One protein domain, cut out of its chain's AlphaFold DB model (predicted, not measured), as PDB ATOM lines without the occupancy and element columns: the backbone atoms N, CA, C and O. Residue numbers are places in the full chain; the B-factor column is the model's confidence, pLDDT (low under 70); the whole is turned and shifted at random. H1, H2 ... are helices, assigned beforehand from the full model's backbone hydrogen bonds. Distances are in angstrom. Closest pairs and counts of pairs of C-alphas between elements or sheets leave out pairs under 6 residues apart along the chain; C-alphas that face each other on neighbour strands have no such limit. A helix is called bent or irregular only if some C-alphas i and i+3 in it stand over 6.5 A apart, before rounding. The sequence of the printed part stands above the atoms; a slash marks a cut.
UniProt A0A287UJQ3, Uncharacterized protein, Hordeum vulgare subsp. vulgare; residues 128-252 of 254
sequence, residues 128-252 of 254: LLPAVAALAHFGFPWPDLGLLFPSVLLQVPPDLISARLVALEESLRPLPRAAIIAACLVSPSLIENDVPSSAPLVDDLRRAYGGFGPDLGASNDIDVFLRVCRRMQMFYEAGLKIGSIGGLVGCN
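AT A GLANCE: This is residues 128 to 252 of the 254 residues of an uncharacterized protein of Hordeum vulgare subsp. vulgare (UniProt A0A287UJQ3). A rounded, all-helical body is built about H5, the helix nearest the middle, with H2, H4, H6 and the long helix H9 packing on it, H6 only at the corner by their link, and its helices pack mostly at crossed angles. H1 and H4 run side by side at one end, with H3 on H1 and H2 on H5; H7 and H10 run side by side at the other end, and H8 touches no helix. The printed part has 125 residues with ten named helices, H1 to H10 in order, and no named strand: the class is all helix. It is compact, with a radius of gyration of the C-alphas of 13.7 A and spans of 40 by 32 by 24 A.

IN THESE COORDINATES: H9, residues 222 to 237, measures 21.8 A from C-alpha 222 at (232.358, 198.006, 203.991) to C-alpha 237. H7, residues 195 to 210, measures 19.2 A; it is irregular, C-alphas 197 and 200 being 7.7 A apart, with a kink of 41 degrees near residue 202. H5 is residues 177 to 186, 14.3 A, and H4 residues 158 to 171, 19.9 A. H1, residues 128 to 138, is 15.6 A long and begins with C-alpha 128 at (213.811, 187.127, 194.735). H2, residues 142 to 148, is only just irregular, C-alphas 143 and 146 being 6.7 A apart. The short ones are H3, residues 151 to 155; H6, residues 189 to 192; H8, residues 214 to 218; and H10, residues 246 to 251, ending at (251.620, 191.236, 205.267).

HOW THE PARTS SIT: H4 and H5 are the hub, touching four helices each. H5 touches H9 at a tilt of 37 degrees, only just steep, the same way; the closest C-alphas, of Ala 178 and Ile 222, are 4.7 A apart. H2 touches H5, Leu 147 to Leu 185 at 6.0 A between C-alphas. H4 touches H1 at a shallow tilt of 25 degrees, the same way, with the closest C-alphas, of Ala 131 and Pro 158, 4.7 A apart. H7 touches H10 with residues 203 to 210 alone, at a shallow tilt of 8 degrees, the same way; the closest C-alphas, of Asp 204 and Gly 246, are 3.9 A apart. Every O i to N i+4 pair is within hydrogen-bond range in H1, H3, H4, H5 and H10; H7 and H9 have 10 of 12 each, H2 0 of 3 but 3 of 4 O i to N i+3, H8 0 of 1 but 2 of 2, and H6 is too short for such a pair.

THE WHOLE: The C-alphas farthest apart, of Leu 129 and Cys 251, are 40.4 A apart. The printed part has no cut and no long link. Its mean pLDDT is 88.1; residues 211 to 219 and 250 to 252 are under 70.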
ATOM      1  N   LEU A 128     213.151 185.837 194.953       96.06
ATOM      2  CA  LEU A 128     213.811 187.127 194.735       96.06
ATOM      3  C   LEU A 128     213.632 188.076 195.926       96.06
ATOM      4  O   LEU A 128     214.611 188.488 196.547       96.06
ATOM      5  N   LEU A 129     212.384 188.404 196.267       96.06
ATOM      6  CA  LEU A 129     212.095 189.316 197.378       96.06
ATOM      7  C   LEU A 129     212.534 188.746 198.740       96.06
ATOM      8  O   LEU A 129     213.148 189.492 199.504       96.06
ATOM      9  N   PRO A 130     212.323 187.450 199.054       96.94
ATOM     10  CA  PRO A 130     212.874 186.855 200.271       96.94
ATOM     11  C   PRO A 130     214.408 186.892 200.352       96.94
ATOM     12  O   PRO A 130     214.951 187.146 201.425       96.94
ATOM     13  N   ALA A 131     215.121 186.681 199.239       97.81
ATOM     14  CA  ALA A 131     216.583 186.758 199.205       97.81
ATOM     15  C   ALA A 131     217.079 188.189 199.450       97.81
ATOM     16  O   ALA A 131     217.986 188.400 200.257       97.81
ATOM     17  N   VAL A 132     216.448 189.180 198.810       97.62
ATOM     18  CA  VAL A 132     216.727 190.604 199.054       97.62
ATOM     19  C   VAL A 132     216.475 190.954 200.521       97.62
ATOM     20  O   VAL A 132     217.324 191.586 201.144       97.62
ATOM     21  N   ALA A 133     215.366 190.489 201.100       96.62
ATOM     22  CA  ALA A 133     215.050 190.719 202.506       96.62
ATOM     23  C   ALA A 133     216.092 190.093 203.450       96.62
ATOM     24  O   ALA A 133     216.522 190.755 204.394       96.62
ATOM     25  N   ALA A 134     216.544 188.862 203.181       97.50
ATOM     26  CA  ALA A 134     217.582 188.194 203.970       97.50
ATOM     27  C   ALA A 134     218.913 188.971 203.951       97.50
ATOM     28  O   ALA A 134     219.525 189.197 204.997       97.50
ATOM     29  N   LEU A 135     219.337 189.439 202.774       97.81
ATOM     30  CA  LEU A 135     220.564 190.225 202.612       97.81
ATOM     31  C   LEU A 135     220.441 191.611 203.259       97.81
ATOM     32  O   LEU A 135     221.329 192.033 204.000       97.81
ATOM     33  N   ALA A 136     219.322 192.305 203.047       95.44
ATOM     34  CA  ALA A 136     219.062 193.600 203.668       95.44
ATOM     35  C   ALA A 136     219.020 193.492 205.201       95.44
ATOM     36  O   ALA A 136     219.582 194.339 205.891       95.44
ATOM     37  N   HIS A 137     218.426 192.423 205.743       95.50
ATOM     38  CA  HIS A 137     218.396 192.165 207.183       95.50
ATOM     39  C   HIS A 137     219.794 191.915 207.768       95.50
ATOM     40  O   HIS A 137     220.085 192.346 208.883       95.50
ATOM     41  N   PHE A 138     220.680 191.260 207.013       96.31
ATOM     42  CA  PHE A 138     222.074 191.081 207.423       96.31
ATOM     43  C   PHE A 138     222.890 192.386 207.363       96.31
ATOM     44  O   PHE A 138     223.866 192.532 208.101       96.31
ATOM     45  N   GLY A 139     222.468 193.344 206.529       95.69
ATOM     46  CA  GLY A 139     223.062 194.679 206.414       95.69
ATOM     47  C   GLY A 139     223.749 194.961 205.078       95.69
ATOM     48  O   GLY A 139     224.546 195.895 205.001       95.69
ATOM     49  N   PHE A 140     223.483 194.172 204.032       97.25
ATOM     50  CA  PHE A 140     224.029 194.444 202.701       97.25
ATOM     51  C   PHE A 140     223.527 195.801 202.168       97.25
ATOM     52  O   PHE A 140     222.321 196.064 202.224       97.25
ATOM     53  N   PRO A 141     224.411 196.654 201.613       95.56
ATOM     54  CA  PRO A 141     223.997 197.886 200.955       95.56
ATOM     55  C   PRO A 141     223.110 197.583 199.750       95.56
ATOM     56  O   PRO A 141     223.476 196.786 198.886       95.56
ATOM     57  N   TRP A 142     221.960 198.252 199.664       96.88
ATOM     58  CA  TRP A 142     221.002 198.051 198.573       96.88
ATOM     59  C   TRP A 142     221.623 198.184 197.166       96.88
ATOM     60  O   TRP A 142     221.412 197.283 196.353       96.88
ATOM     61  N   PRO A 143     222.431 199.225 196.865       96.44
ATOM     62  CA  PRO A 143     223.016 199.393 195.533       96.44
ATOM     63  C   PRO A 143     224.052 198.325 195.165       96.44
ATOM     64  O   PRO A 143     224.388 198.195 193.995       96.44
ATOM     65  N   ASP A 144     224.569 197.571 196.139       95.81
ATOM     66  CA  ASP A 144     225.576 196.535 195.897       95.81
ATOM     67  C   ASP A 144     224.948 195.150 195.690       95.81
ATOM     68  O   ASP A 144     225.637 194.210 195.282       95.81
ATOM     69  N   LEU A 145     223.633 195.003 195.909       97.69
ATOM     70  CA  LEU A 145     222.918 193.741 195.693       97.69
ATOM     71  C   LEU A 145     223.000 193.259 194.236       97.69
ATOM     72  O   LEU A 145     222.895 192.058 193.986       97.69
ATOM     73  N   GLY A 146     223.256 194.153 193.277       96.62
ATOM     74  CA  GLY A 146     223.475 193.806 191.874       96.62
ATOM     75  C   GLY A 146     224.674 192.892 191.644       96.62
ATOM     76  O   GLY A 146     224.654 192.103 190.704       96.62
ATOM     77  N   LEU A 147     225.677 192.916 192.530       96.19
ATOM     78  CA  LEU A 147     226.824 192.000 192.470       96.19
ATOM     79  C   LEU A 147     226.439 190.543 192.769       96.19
ATOM     80  O   LEU A 147     227.191 189.625 192.446       96.19
ATOM     81  N   LEU A 148     225.272 190.337 193.379       97.56
ATOM     82  CA  LEU A 148     224.731 189.035 193.768       97.56
ATOM     83  C   LEU A 148     223.628 188.553 192.808       97.56
ATOM     84  O   LEU A 148     223.109 187.443 192.949       97.56
ATOM     85  N   PHE A 149     223.256 189.369 191.820       95.00
ATOM     86  CA  PHE A 149     222.274 189.014 190.804       95.00
ATOM     87  C   PHE A 149     222.959 188.435 189.549       95.00
ATOM     88  O   PHE A 149     223.986 188.952 189.111       95.00
ATOM     89  N   PRO A 150     222.389 187.404 188.897       93.19
ATOM     90  CA  PRO A 150     221.212 186.637 189.309       93.19
ATOM     91  C   PRO A 150     221.552 185.452 190.225       93.19
ATOM     92  O   PRO A 150     220.636 184.834 190.763       93.19
ATOM     93  N   SER A 151     222.834 185.097 190.369       93.62
ATOM     94  CA  SER A 151     223.249 183.794 190.906       93.62
ATOM     95  C   SER A 151     222.785 183.554 192.339       93.62
ATOM     96  O   SER A 151     222.265 182.488 192.637       93.62
ATOM     97  N   VAL A 152     222.867 184.548 193.219       96.50
ATOM     98  CA  VAL A 152     222.366 184.408 194.591       96.50
ATOM     99  C   VAL A 152     220.877 184.723 194.653       96.50
ATOM    100  O   VAL A 152     220.105 183.916 195.163       96.50
ATOM    101  N   LEU A 153     220.456 185.866 194.101       96.75
ATOM    102  CA  LEU A 153     219.085 186.366 194.276       96.75
ATOM    103  C   LEU A 153     218.009 185.480 193.622       96.75
ATOM    104  O   LEU A 153     216.884 185.412 194.121       96.75
ATOM    105  N   LEU A 154     218.336 184.797 192.521       94.62
ATOM    106  CA  LEU A 154     217.393 183.928 191.808       94.62
ATOM    107  C   LEU A 154     217.643 182.432 192.033       94.62
ATOM    108  O   LEU A 154     216.717 181.647 191.866       94.62
ATOM    109  N   GLN A 155     218.859 182.004 192.393       94.44
ATOM    110  CA  GLN A 155     219.187 180.567 192.413       94.44
ATOM    111  C   GLN A 155     219.370 179.992 193.819       94.44
ATOM    112  O   GLN A 155     219.253 178.778 193.987       94.44
ATOM    113  N   VAL A 156     219.629 180.824 194.836       95.88
ATOM    114  CA  VAL A 156     219.838 180.347 196.208       95.88
ATOM    115  C   VAL A 156     218.555 180.533 197.030       95.88
ATOM    116  O   VAL A 156     218.038 181.648 197.118       95.88
ATOM    117  N   PRO A 157     218.035 179.471 197.674       95.75
ATOM    118  CA  PRO A 157     216.909 179.586 198.593       95.75
ATOM    119  C   PRO A 157     217.191 180.573 199.744       95.75
ATOM    120  O   PRO A 157     218.271 180.517 200.340       95.75
ATOM    121  N   PRO A 158     216.230 181.434 200.120       95.12
ATOM    122  CA  PRO A 158     216.434 182.501 201.110       95.12
ATOM    123  C   PRO A 158     216.822 181.986 202.506       95.12
ATOM    124  O   PRO A 158     217.640 182.603 203.197       95.12
ATOM    125  N   ASP A 159     216.304 180.821 202.899       95.56
ATOM    126  CA  ASP A 159     216.647 180.180 204.171       95.56
ATOM    127  C   ASP A 159     218.121 179.752 204.199       95.56
ATOM    128  O   ASP A 159     218.800 179.900 205.217       95.56
ATOM    129  N   LEU A 160     218.649 179.294 203.055       96.19
ATOM    130  CA  LEU A 160     220.062 178.942 202.916       96.19
ATOM    131  C   LEU A 160     220.956 180.180 202.908       96.19
ATOM    132  O   LEU A 160     222.029 180.129 203.504       96.19
ATOM    133  N   ILE A 161     220.525 181.291 202.300       97.19
ATOM    134  CA  ILE A 161     221.258 182.567 202.378       97.19
ATOM    135  C   ILE A 161     221.437 182.960 203.848       97.19
ATOM    136  O   ILE A 161     222.562 183.176 204.298       97.19
ATOM    137  N   SER A 162     220.343 182.983 204.610       96.25
ATOM    138  CA  SER A 162     220.362 183.344 206.031       96.25
ATOM    139  C   SER A 162     221.250 182.398 206.847       96.25
ATOM    140  O   SER A 162     222.120 182.852 207.592       96.25
ATOM    141  N   ALA A 163     221.094 181.083 206.664       95.81
ATOM    142  CA  ALA A 163     221.887 180.082 207.373       95.81
ATOM    143  C   ALA A 163     223.389 180.183 207.054       95.81
ATOM    144  O   ALA A 163     224.224 180.086 207.956       95.81
ATOM    145  N   ARG A 164     223.749 180.413 205.786       95.94
ATOM    146  CA  ARG A 164     225.148 180.548 205.354       95.94
ATOM    147  C   ARG A 164     225.786 181.824 205.884       95.94
ATOM    148  O   ARG A 164     226.927 181.772 206.327       95.94
ATOM    149  N   LEU A 165     225.058 182.940 205.921       96.25
ATOM    150  CA  LEU A 165     225.559 184.183 206.515       96.25
ATOM    151  C   LEU A 165     225.840 184.033 208.017       96.25
ATOM    152  O   LEU A 165     226.893 184.467 208.477       96.25
ATOM    153  N   VAL A 166     224.961 183.351 208.759       95.12
ATOM    154  CA  VAL A 166     225.191 183.026 210.179       95.12
ATOM    155  C   VAL A 166     226.416 182.121 210.347       95.12
ATOM    156  O   VAL A 166     227.269 182.373 211.194       95.12
ATOM    157  N   ALA A 167     226.554 181.088 209.514       94.25
ATOM    158  CA  ALA A 167     227.709 180.196 209.575       94.25
ATOM    159  C   ALA A 167     229.028 180.917 209.232       94.25
ATOM    160  O   ALA A 167     230.062 180.653 209.852       94.25
ATOM    161  N   LEU A 168     228.999 181.856 208.280       93.81
ATOM    162  CA  LEU A 168     230.141 182.712 207.964       93.81
ATOM    163  C   LEU A 168     230.501 183.615 209.147       93.81
ATOM    164  O   LEU A 168     231.682 183.681 209.488       93.81
ATOM    165  N   GLU A 169     229.514 184.235 209.797       92.56
ATOM    166  CA  GLU A 169     229.695 185.064 210.997       92.56
ATOM    167  C   GLU A 169     230.391 184.302 212.128       92.56
ATOM    168  O   GLU A 169     231.366 184.796 212.698       92.56
ATOM    169  N   GLU A 170     229.998 183.052 212.378       91.69
ATOM    170  CA  GLU A 170     230.677 182.206 213.362       91.69
ATOM    171  C   GLU A 170     232.093 181.803 212.925       91.69
ATOM    172  O   GLU A 170     233.032 181.844 213.723       91.69
ATOM    173  N   SER A 171     232.290 181.462 211.648       89.25
ATOM    174  CA  SER A 171     233.594 181.011 211.140       89.25
ATOM    175  C   SER A 171     234.651 182.123 211.060       89.25
ATOM    176  O   SER A 171     235.854 181.844 211.129       89.25
ATOM    177  N   LEU A 172     234.216 183.372 210.895       88.00
ATOM    178  CA  LEU A 172     235.067 184.541 210.676       88.00
ATOM    179  C   LEU A 172     235.208 185.421 211.920       88.00
ATOM    180  O   LEU A 172     235.877 186.449 211.858       88.00
ATOM    181  N   ARG A 173     234.648 185.024 213.067       84.94
ATOM    182  CA  ARG A 173     234.852 185.725 214.341       84.94
ATOM    183  C   ARG A 173     236.365 185.889 214.623       84.94
ATOM    184  O   ARG A 173     237.108 184.915 214.475       84.94
ATOM    185  N   PRO A 174     236.855 187.086 215.020       84.44
ATOM    186  CA  PRO A 174     236.128 188.266 215.508       84.44
ATOM    187  C   PRO A 174     235.822 189.353 214.454       84.44
ATOM    188  O   PRO A 174     235.666 190.515 214.817       84.44
ATOM    189  N   LEU A 175     235.771 189.027 213.160       86.06
ATOM    190  CA  LEU A 175     235.563 190.042 212.122       86.06
ATOM    191  C   LEU A 175     234.162 190.681 212.183       86.06
ATOM    192  O   LEU A 175     233.183 189.983 212.454       86.06
ATOM    193  N   PRO A 176     234.042 191.992 211.895       89.12
ATOM    194  CA  PRO A 176     232.749 192.664 211.831       89.12
ATOM    195  C   PRO A 176     231.942 192.202 210.609       89.12
ATOM    196  O   PRO A 176     232.503 191.792 209.588       89.12
ATOM    197  N   ARG A 177     230.612 192.361 210.661       92.31
ATOM    198  CA  ARG A 177     229.717 192.032 209.533       92.31
ATOM    199  C   ARG A 177     230.092 192.750 208.242       92.31
ATOM    200  O   ARG A 177     229.972 192.147 207.181       92.31
ATOM    201  N   ALA A 178     230.609 193.979 208.318       92.69
ATOM    202  CA  ALA A 178     231.101 194.702 207.146       92.69
ATOM    203  C   ALA A 178     232.163 193.914 206.354       92.69
ATOM    204  O   ALA A 178     232.127 193.908 205.123       92.69
ATOM    205  N   ALA A 179     233.056 193.184 207.034       91.81
ATOM    206  CA  ALA A 179     234.054 192.337 206.380       91.81
ATOM    207  C   ALA A 179     233.422 191.129 205.677       91.81
ATOM    208  O   ALA A 179     233.831 190.765 204.574       91.81
ATOM    209  N   ILE A 180     232.405 190.528 206.300       94.38
ATOM    210  CA  ILE A 180     231.664 189.387 205.747       94.38
ATOM    211  C   ILE A 180     230.878 189.827 204.511       94.38
ATOM    212  O   ILE A 180     230.970 189.187 203.466       94.38
ATOM    213  N   ILE A 181     230.169 190.954 204.602       96.56
ATOM    214  CA  ILE A 181     229.433 191.562 203.488       96.56
ATOM    215  C   ILE A 181     230.381 191.819 202.317       96.56
ATOM    216  O   ILE A 181     230.129 191.346 201.210       96.56
ATOM    217  N   ALA A 182     231.510 192.492 202.561       95.06
ATOM    218  CA  ALA A 182     232.503 192.765 201.529       95.06
ATOM    219  C   ALA A 182     233.047 191.486 200.871       95.06
ATOM    220  O   ALA A 182     233.209 191.437 199.650       95.06
ATOM    221  N   ALA A 183     233.299 190.437 201.659       94.69
ATOM    222  CA  ALA A 183     233.747 189.151 201.141       94.69
ATOM    223  C   ALA A 183     232.695 188.506 200.232       94.69
ATOM    224  O   ALA A 183     233.033 188.077 199.131       94.69
ATOM    225  N   CYS A 184     231.429 188.497 200.647       96.69
ATOM    226  CA  CYS A 184     230.324 187.959 199.857       96.69
ATOM    227  C   CYS A 184     230.079 188.750 198.564       96.69
ATOM    228  O   CYS A 184     229.851 188.145 197.523       96.69
ATOM    229  N   LEU A 185     230.172 190.084 198.604       96.62
ATOM    230  CA  LEU A 185     230.020 190.936 197.419       96.62
ATOM    231  C   LEU A 185     231.116 190.689 196.371       96.62
ATOM    232  O   LEU A 185     230.866 190.787 195.172       96.62
ATOM    233  N   VAL A 186     232.340 190.369 196.803       95.19
ATOM    234  CA  VAL A 186     233.458 190.062 195.891       95.19
ATOM    235  C   VAL A 186     233.468 188.593 195.465       95.19
ATOM    236  O   VAL A 186     233.855 188.278 194.340       95.19
ATOM    237  N   SER A 187     233.058 187.690 196.353       94.38
ATOM    238  CA  SER A 187     233.001 186.243 196.131       94.38
ATOM    239  C   SER A 187     231.610 185.694 196.470       94.38
ATOM    240  O   SER A 187     231.440 185.082 197.531       94.38
ATOM    241  N   PRO A 188     230.620 185.834 195.563       94.94
ATOM    242  CA  PRO A 188     229.260 185.330 195.782       94.94
ATOM    243  C   PRO A 188     229.205 183.826 196.079       94.94
ATOM    244  O   PRO A 188     228.301 183.359 196.769       94.94
ATOM    245  N   SER A 189     230.236 183.077 195.671       92.56
ATOM    246  CA  SER A 189     230.422 181.657 195.980       92.56
ATOM    247  C   SER A 189     230.357 181.315 197.475       92.56
ATOM    248  O   SER A 189     230.098 180.159 197.804       92.56
ATOM    249  N   LEU A 190     230.611 182.286 198.364       94.38
ATOM    250  CA  LEU A 190     230.455 182.152 199.821       94.38
ATOM    251  C   LEU A 190     228.991 181.977 200.250       94.38
ATOM    252  O   LEU A 190     228.726 181.365 201.279       94.38
ATOM    253  N   ILE A 191     228.058 182.519 199.468       95.06
ATOM    254  CA  ILE A 191     226.617 182.379 199.681       95.06
ATOM    255  C   ILE A 191     226.052 181.272 198.791       95.06
ATOM    256  O   ILE A 191     225.107 180.610 199.197       95.06
ATOM    257  N   GLU A 192     226.609 181.043 197.598       93.50
ATOM    258  CA  GLU A 192     226.127 180.015 196.659       93.50
ATOM    259  C   GLU A 192     226.436 178.585 197.119       93.50
ATOM    260  O   GLU A 192     225.637 177.677 196.878       93.50
ATOM    261  N   ASN A 193     227.557 178.383 197.814       88.75
ATOM    262  CA  ASN A 193     228.013 177.072 198.269       88.75
ATOM    263  C   ASN A 193     227.974 176.965 199.793       88.75
ATOM    264  O   ASN A 193     227.930 177.964 200.509       88.75
ATOM    265  N   ASP A 194     228.030 175.738 200.299       81.19
ATOM    266  CA  ASP A 194     228.145 175.515 201.736       81.19
ATOM    267  C   ASP A 194     229.542 175.880 202.249       81.19
ATOM    268  O   ASP A 194     230.550 175.706 201.558       81.19
ATOM    269  N   VAL A 195     229.606 176.309 203.512       76.19
ATOM    270  CA  VAL A 195     230.848 176.689 204.203       76.19
ATOM    271  C   VAL A 195     232.004 175.686 204.046       76.19
ATOM    272  O   VAL A 195     233.118 176.140 203.782       76.19
ATOM    273  N   PRO A 196     231.826 174.350 204.149       77.81
ATOM    274  CA  PRO A 196     232.923 173.408 203.902       77.81
ATOM    275  C   PRO A 196     233.525 173.535 202.496       77.81
ATOM    276  O   PRO A 196     234.738 173.414 202.339       77.81
ATOM    277  N   SER A 197     232.712 173.838 201.481       80.12
ATOM    278  CA  SER A 197     233.199 174.074 200.119       80.12
ATOM    279  C   SER A 197     233.964 175.393 200.002       80.12
ATOM    280  O   SER A 197     234.868 175.506 199.176       80.12
ATOM    281  N   SER A 198     233.622 176.391 200.818       84.88
ATOM    282  CA  SER A 198     234.307 177.682 200.853       84.88
ATOM    283  C   SER A 198     235.415 177.768 201.906       84.88
ATOM    284  O   SER A 198     236.025 178.826 202.047       84.88
ATOM    285  N   ALA A 199     235.711 176.683 202.631       86.38
ATOM    286  CA  ALA A 199     236.688 176.673 203.721       86.38
ATOM    287  C   ALA A 199     238.068 177.241 203.325       86.38
ATOM    288  O   ALA A 199     238.594 178.062 204.077       86.38
ATOM    289  N   PRO A 200     238.635 176.939 202.135       89.69
ATOM    290  CA  PRO A 200     239.904 177.537 201.719       89.69
ATOM    291  C   PRO A 200     239.836 179.066 201.585       89.69
ATOM    292  O   PRO A 200     240.784 179.764 201.936       89.69
ATOM    293  N   LEU A 201     238.710 179.601 201.099       90.50
ATOM    294  CA  LEU A 201     238.507 181.045 200.967       90.50
ATOM    295  C   LEU A 201     238.316 181.699 202.336       90.50
ATOM    296  O   LEU A 201     238.889 182.754 202.593       90.50
ATOM    297  N   VAL A 202     237.552 181.055 203.223       90.00
ATOM    298  CA  VAL A 202     237.360 181.492 204.615       90.00
ATOM    299  C   VAL A 202     238.702 181.560 205.349       90.00
ATOM    300  O   VAL A 202     238.975 182.545 206.033       90.00
ATOM    301  N   ASP A 203     239.575 180.570 205.165       89.31
ATOM    302  CA  ASP A 203     240.917 180.568 205.752       89.31
ATOM    303  C   ASP A 203     241.795 181.698 205.210       89.31
ATOM    304  O   ASP A 203     242.505 182.354 205.977       89.31
ATOM    305  N   ASP A 204     241.739 181.957 203.904       90.69
ATOM    306  CA  ASP A 204     242.470 183.071 203.306       90.69
ATOM    307  C   ASP A 204     241.961 184.423 203.804       90.69
ATOM    308  O   ASP A 204     242.778 185.291 204.113       90.69
ATOM    309  N   LEU A 205     240.645 184.597 203.954       90.25
ATOM    310  CA  LEU A 205     240.060 185.804 204.538       90.25
ATOM    311  C   LEU A 205     240.504 185.968 205.992       90.25
ATOM    312  O   LEU A 205     240.960 187.042 206.373       90.25
ATOM    313  N   ARG A 206     240.458 184.895 206.791       87.69
ATOM    314  CA  ARG A 206     240.902 184.924 208.190       87.69
ATOM    315  C   ARG A 206     242.371 185.327 208.305       87.69
ATOM    316  O   ARG A 206     242.709 186.142 209.155       87.69
ATOM    317  N   ARG A 207     243.248 184.789 207.452       87.19
ATOM    318  CA  ARG A 207     244.679 185.145 207.446       87.19
ATOM    319  C   ARG A 207     244.925 186.555 206.934       87.19
ATOM    320  O   ARG A 207     245.744 187.254 207.521       87.19
ATOM    321  N   ALA A 208     244.221 186.960 205.876       85.50
ATOM    322  CA  ALA A 208     244.311 188.310 205.347       85.50
ATOM    323  C   ALA A 208     243.961 189.292 206.457       85.50
ATOM    324  O   ALA A 208     244.814 190.093 206.817       85.50
ATOM    325  N   TYR A 209     242.782 189.145 207.069       80.00
ATOM    326  CA  TYR A 209     242.286 190.036 208.113       80.00
ATOM    327  C   TYR A 209     243.006 189.917 209.462       80.00
ATOM    328  O   TYR A 209     243.154 190.916 210.156       80.00
ATOM    329  N   GLY A 210     243.538 188.745 209.811       71.25
ATOM    330  CA  GLY A 210     244.356 188.564 211.013       71.25
ATOM    331  C   GLY A 210     245.645 189.398 211.016       71.25
ATOM    332  O   GLY A 210     246.178 189.691 212.083       71.25
ATOM    333  N   GLY A 211     246.131 189.822 209.843       62.66
ATOM    334  CA  GLY A 211     247.286 190.716 209.715       62.66
ATOM    335  C   GLY A 211     246.996 192.195 210.001       62.66
ATOM    336  O   GLY A 211     247.935 192.967 210.174       62.66
ATOM    337  N   PHE A 212     245.726 192.600 210.075       58.41
ATOM    338  CA  PHE A 212     245.323 194.011 210.078       58.41
ATOM    339  C   PHE A 212     245.282 194.687 211.462       58.41
ATOM    340  O   PHE A 212     244.915 195.856 211.563       58.41
ATOM    341  N   GLY A 213     245.705 193.995 212.521       55.81
ATOM    342  CA  GLY A 213     245.758 194.562 213.871       55.81
ATOM    343  C   GLY A 213     244.374 194.856 214.484       55.81
ATOM    344  O   GLY A 213     243.340 194.653 213.847       55.81
ATOM    345  N   PRO A 214     244.333 195.303 215.752       59.06
ATOM    346  CA  PRO A 214     243.085 195.538 216.487       59.06
ATOM    347  C   PRO A 214     242.243 196.700 215.926       59.06
ATOM    348  O   PRO A 214     241.030 196.725 216.133       59.06
ATOM    349  N   ASP A 215     242.854 197.621 215.178       57.00
ATOM    350  CA  ASP A 215     242.221 198.871 214.733       57.00
ATOM    351  C   ASP A 215     241.136 198.660 213.662       57.00
ATOM    352  O   ASP A 215     240.160 199.409 213.604       57.00
ATOM    353  N   LEU A 216     241.236 197.600 212.850       56.69
ATOM    354  CA  LEU A 216     240.196 197.252 211.874       56.69
ATOM    355  C   LEU A 216     238.992 196.534 212.478       56.69
ATOM    356  O   LEU A 216     237.925 196.554 211.870       56.69
ATOM    357  N   GLY A 217     239.121 195.978 213.686       55.59
ATOM    358  CA  GLY A 217     237.980 195.442 214.429       55.59
ATOM    359  C   GLY A 217     236.961 196.521 214.818       55.59
ATOM    360  O   GLY A 217     235.794 196.205 215.024       55.59
ATOM    361  N   ALA A 218     237.385 197.791 214.880       58.66
ATOM    362  CA  ALA A 218     236.519 198.927 215.195       58.66
ATOM    363  C   ALA A 218     235.870 199.572 213.956       58.66
ATOM    364  O   ALA A 218     234.899 200.316 214.096       58.66
ATOM    365  N   SER A 219     236.386 199.309 212.750       67.50
ATOM    366  CA  SER A 219     235.825 199.870 211.520       67.50
ATOM    367  C   SER A 219     234.679 199.002 211.014       67.50
ATOM    368  O   SER A 219     234.855 197.816 210.749       67.50
ATOM    369  N   ASN A 220     233.501 199.601 210.844       77.00
ATOM    370  CA  ASN A 220     232.349 198.964 210.203       77.00
ATOM    371  C   ASN A 220     232.156 199.468 208.758       77.00
ATOM    372  O   ASN A 220     231.048 199.441 208.228       77.00
ATOM    373  N   ASP A 221     233.229 199.975 208.143       87.19
ATOM    374  CA  ASP A 221     233.215 200.506 206.782       87.19
ATOM    375  C   ASP A 221     233.437 199.384 205.755       87.19
ATOM    376  O   ASP A 221     234.541 198.848 205.606       87.19
ATOM    377  N   ILE A 222     232.370 199.043 205.031       89.25
ATOM    378  CA  ILE A 222     232.358 198.006 203.991       89.25
ATOM    379  C   ILE A 222     233.393 198.312 202.897       89.25
ATOM    380  O   ILE A 222     234.052 197.388 202.414       89.25
ATOM    381  N   ASP A 223     233.623 199.584 202.551       88.31
ATOM    382  CA  ASP A 223     234.542 199.967 201.473       88.31
ATOM    383  C   ASP A 223     235.999 199.632 201.797       88.31
ATOM    384  O   ASP A 223     236.791 199.304 200.904       88.31
ATOM    385  N   VAL A 224     236.374 199.694 203.077       86.38
ATOM    386  CA  VAL A 224     237.713 199.308 203.536       86.38
ATOM    387  C   VAL A 224     237.946 197.824 203.274       86.38
ATOM    388  O   VAL A 224     238.955 197.455 202.664       86.38
ATOM    389  N   PHE A 225     236.992 196.983 203.667       89.44
ATOM    390  CA  PHE A 225     237.071 195.536 203.481       89.44
ATOM    391  C   PHE A 225     236.950 195.135 202.005       89.44
ATOM    392  O   PHE A 225     237.688 194.264 201.540       89.44
ATOM    393  N   LEU A 226     236.122 195.833 201.220       90.06
ATOM    394  CA  LEU A 226     235.995 195.602 199.778       90.06
ATOM    395  C   LEU A 226     237.333 195.748 199.054       90.06
ATOM    396  O   LEU A 226     237.643 194.949 198.168       90.06
ATOM    397  N   ARG A 227     238.168 196.726 199.431       87.88
ATOM    398  CA  ARG A 227     239.506 196.888 198.834       87.88
ATOM    399  C   ARG A 227     240.404 195.676 199.087       87.88
ATOM    400  O   ARG A 227     241.137 195.268 198.185       87.88
ATOM    401  N   VAL A 228     240.335 195.090 200.282       87.69
ATOM    402  CA  VAL A 228     241.110 193.894 200.648       87.69
ATOM    403  C   VAL A 228     240.614 192.680 199.868       87.69
ATOM    404  O   VAL A 228     241.408 192.033 199.183       87.69
ATOM    405  N   CYS A 229     239.304 192.426 199.881       91.25
ATOM    406  CA  CYS A 229     238.702 191.325 199.134       91.25
ATOM    407  C   CYS A 229     238.984 191.429 197.630       91.25
ATOM    408  O   CYS A 229     239.384 190.445 197.013       91.25
ATOM    409  N   ARG A 230     238.872 192.621 197.027       91.25
ATOM    410  CA  ARG A 230     239.198 192.834 195.605       91.25
ATOM    411  C   ARG A 230     240.663 192.534 195.303       91.25
ATOM    412  O   ARG A 230     240.960 191.938 194.274       91.25
ATOM    413  N   ARG A 231     241.588 192.908 196.194       89.19
ATOM    414  CA  ARG A 231     243.011 192.569 196.041       89.19
ATOM    415  C   ARG A 231     243.227 191.057 196.065       89.19
ATOM    416  O   ARG A 231     243.952 190.550 195.219       89.19
ATOM    417  N   MET A 232     242.577 190.343 196.985       90.06
ATOM    418  CA  MET A 232     242.602 188.874 197.014       90.06
ATOM    419  C   MET A 232     242.062 188.280 195.708       90.06
ATOM    420  O   MET A 232     242.707 187.419 195.112       90.06
ATOM    421  N   GLN A 233     240.937 188.808 195.214       90.44
ATOM    422  CA  GLN A 233     240.322 188.383 193.958       90.44
ATOM    423  C   GLN A 233     241.301 188.462 192.784       90.44
ATOM    424  O   GLN A 233     241.384 187.515 192.009       90.44
ATOM    425  N   MET A 234     242.090 189.542 192.682       91.19
ATOM    426  CA  MET A 234     243.089 189.713 191.616       91.19
ATOM    427  C   MET A 234     244.137 188.590 191.594       91.19
ATOM    428  O   MET A 234     244.566 188.179 190.518       91.19
ATOM    429  N   PHE A 235     244.539 188.066 192.757       90.62
ATOM    430  CA  PHE A 235     245.478 186.942 192.824       90.62
ATOM    431  C   PHE A 235     244.832 185.631 192.362       90.62
ATOM    432  O   PHE A 235     245.434 184.901 191.574       90.62
ATOM    433  N   TYR A 236     243.599 185.339 192.786       91.00
ATOM    434  CA  TYR A 236     242.876 184.153 192.304       91.00
ATOM    435  C   TYR A 236     242.665 184.202 190.793       91.00
ATOM    436  O   TYR A 236     242.869 183.232 190.067       91.00
ATOM    437  N   GLU A 237     242.328 185.385 190.305       89.50
ATOM    438  CA  GLU A 237     242.181 185.697 188.899       89.50
ATOM    439  C   GLU A 237     243.475 185.571 188.075       89.50
ATOM    440  O   GLU A 237     243.402 185.371 186.858       89.50
ATOM    441  N   ALA A 238     244.636 185.698 188.723       91.00
ATOM    442  CA  ALA A 238     245.958 185.451 188.151       91.00
ATOM    443  C   ALA A 238     246.367 183.964 188.207       91.00
ATOM    444  O   ALA A 238     247.462 183.611 187.776       91.00
ATOM    445  N   GLY A 239     245.491 183.086 188.710       88.75
ATOM    446  CA  GLY A 239     245.694 181.637 188.751       88.75
ATOM    447  C   GLY A 239     246.228 181.104 190.080       88.75
ATOM    448  O   GLY A 239     246.510 179.909 190.173       88.75
ATOM    449  N   LEU A 240     246.360 181.945 191.114       89.38
ATOM    450  CA  LEU A 240     246.725 181.456 192.442       89.38
ATOM    451  C   LEU A 240     245.572 180.653 193.051       89.38
ATOM    452  O   LEU A 240     244.394 180.975 192.894       89.38
ATOM    453  N   LYS A 241     245.923 179.589 193.776       89.25
ATOM    454  CA  LYS A 241     244.946 178.686 194.383       89.25
ATOM    455  C   LYS A 241     244.258 179.357 195.577       89.25
ATOM    456  O   LYS A 241     244.926 179.933 196.435       89.25
ATOM    457  N   ILE A 242     242.936 179.216 195.668       87.69
ATOM    458  CA  ILE A 242     242.167 179.622 196.852       87.69
ATOM    459  C   ILE A 242     242.683 178.858 198.084       87.69
ATOM    460  O   ILE A 242     242.838 177.637 198.035       87.69
ATOM    461  N   GLY A 243     242.971 179.576 199.169       86.81
ATOM    462  CA  GLY A 243     243.579 179.055 200.399       86.81
ATOM    463  C   GLY A 243     245.094 179.273 200.517       86.81
ATOM    464  O   GLY A 243     245.683 178.815 201.498       86.81
ATOM    465  N   SER A 244     245.733 179.917 199.531       87.25
ATOM    466  CA  SER A 244     247.192 180.119 199.491       87.25
ATOM    467  C   SER A 244     247.658 181.564 199.680       87.25
ATOM    468  O   SER A 244     248.852 181.784 199.887       87.25
ATOM    469  N   ILE A 245     246.762 182.555 199.618       86.25
ATOM    470  CA  ILE A 245     247.168 183.967 199.493       86.25
ATOM    471  C   ILE A 245     246.910 184.807 200.740       86.25
ATOM    472  O   ILE A 245     247.390 185.938 200.812       86.25
ATOM    473  N   GLY A 246     246.174 184.289 201.726       80.56
ATOM    474  CA  GLY A 246     245.732 185.084 202.871       80.56
ATOM    475  C   GLY A 246     246.889 185.735 203.634       80.56
ATOM    476  O   GLY A 246     246.845 186.925 203.930       80.56
ATOM    477  N   GLY A 247     247.980 184.993 203.858       78.12
ATOM    478  CA  GLY A 247     249.184 185.537 204.501       78.12
ATOM    479  C   GLY A 247     249.902 186.601 203.660       78.12
ATOM    480  O   GLY A 247     250.372 187.598 204.196       78.12
ATOM    481  N   LEU A 248     249.932 186.439 202.333       79.00
ATOM    482  CA  LEU A 248     250.584 187.389 201.422       79.00
ATOM    483  C   LEU A 248     249.864 188.742 201.404       79.00
ATOM    484  O   LEU A 248     250.506 189.792 201.379       79.00
ATOM    485  N   VAL A 249     248.530 188.722 201.425       78.25
ATOM    486  CA  VAL A 249     247.715 189.943 201.392       78.25
ATOM    487  C   VAL A 249     247.755 190.683 202.728       78.25
ATOM    488  O   VAL A 249     247.839 191.912 202.719       78.25
ATOM    489  N   GLY A 250     247.751 189.956 203.850       66.31
ATOM    490  CA  GLY A 250     247.818 190.540 205.194       66.31
ATOM    491  C   GLY A 250     249.168 191.189 205.531       66.31
ATOM    492  O   GLY A 250     249.207 192.159 206.279       66.31
ATOM    493  N   CYS A 251     250.282 190.707 204.964       56.91
ATOM    494  CA  CYS A 251     251.620 191.236 205.267       56.91
ATOM    495  C   CYS A 251     252.021 192.489 204.466       56.91
ATOM    496  O   CYS A 251     252.935 193.200 204.874       56.91
ATOM    497  N   ASN A 252     251.359 192.779 203.342       53.16
ATOM    498  CA  ASN A 252     251.774 193.808 202.373       53.16
ATOM    499  C   ASN A 252     251.248 195.228 202.689       53.16
ATOM    500  O   ASN A 252     250.990 196.019 201.780       53.16
TER     501      ASN A 252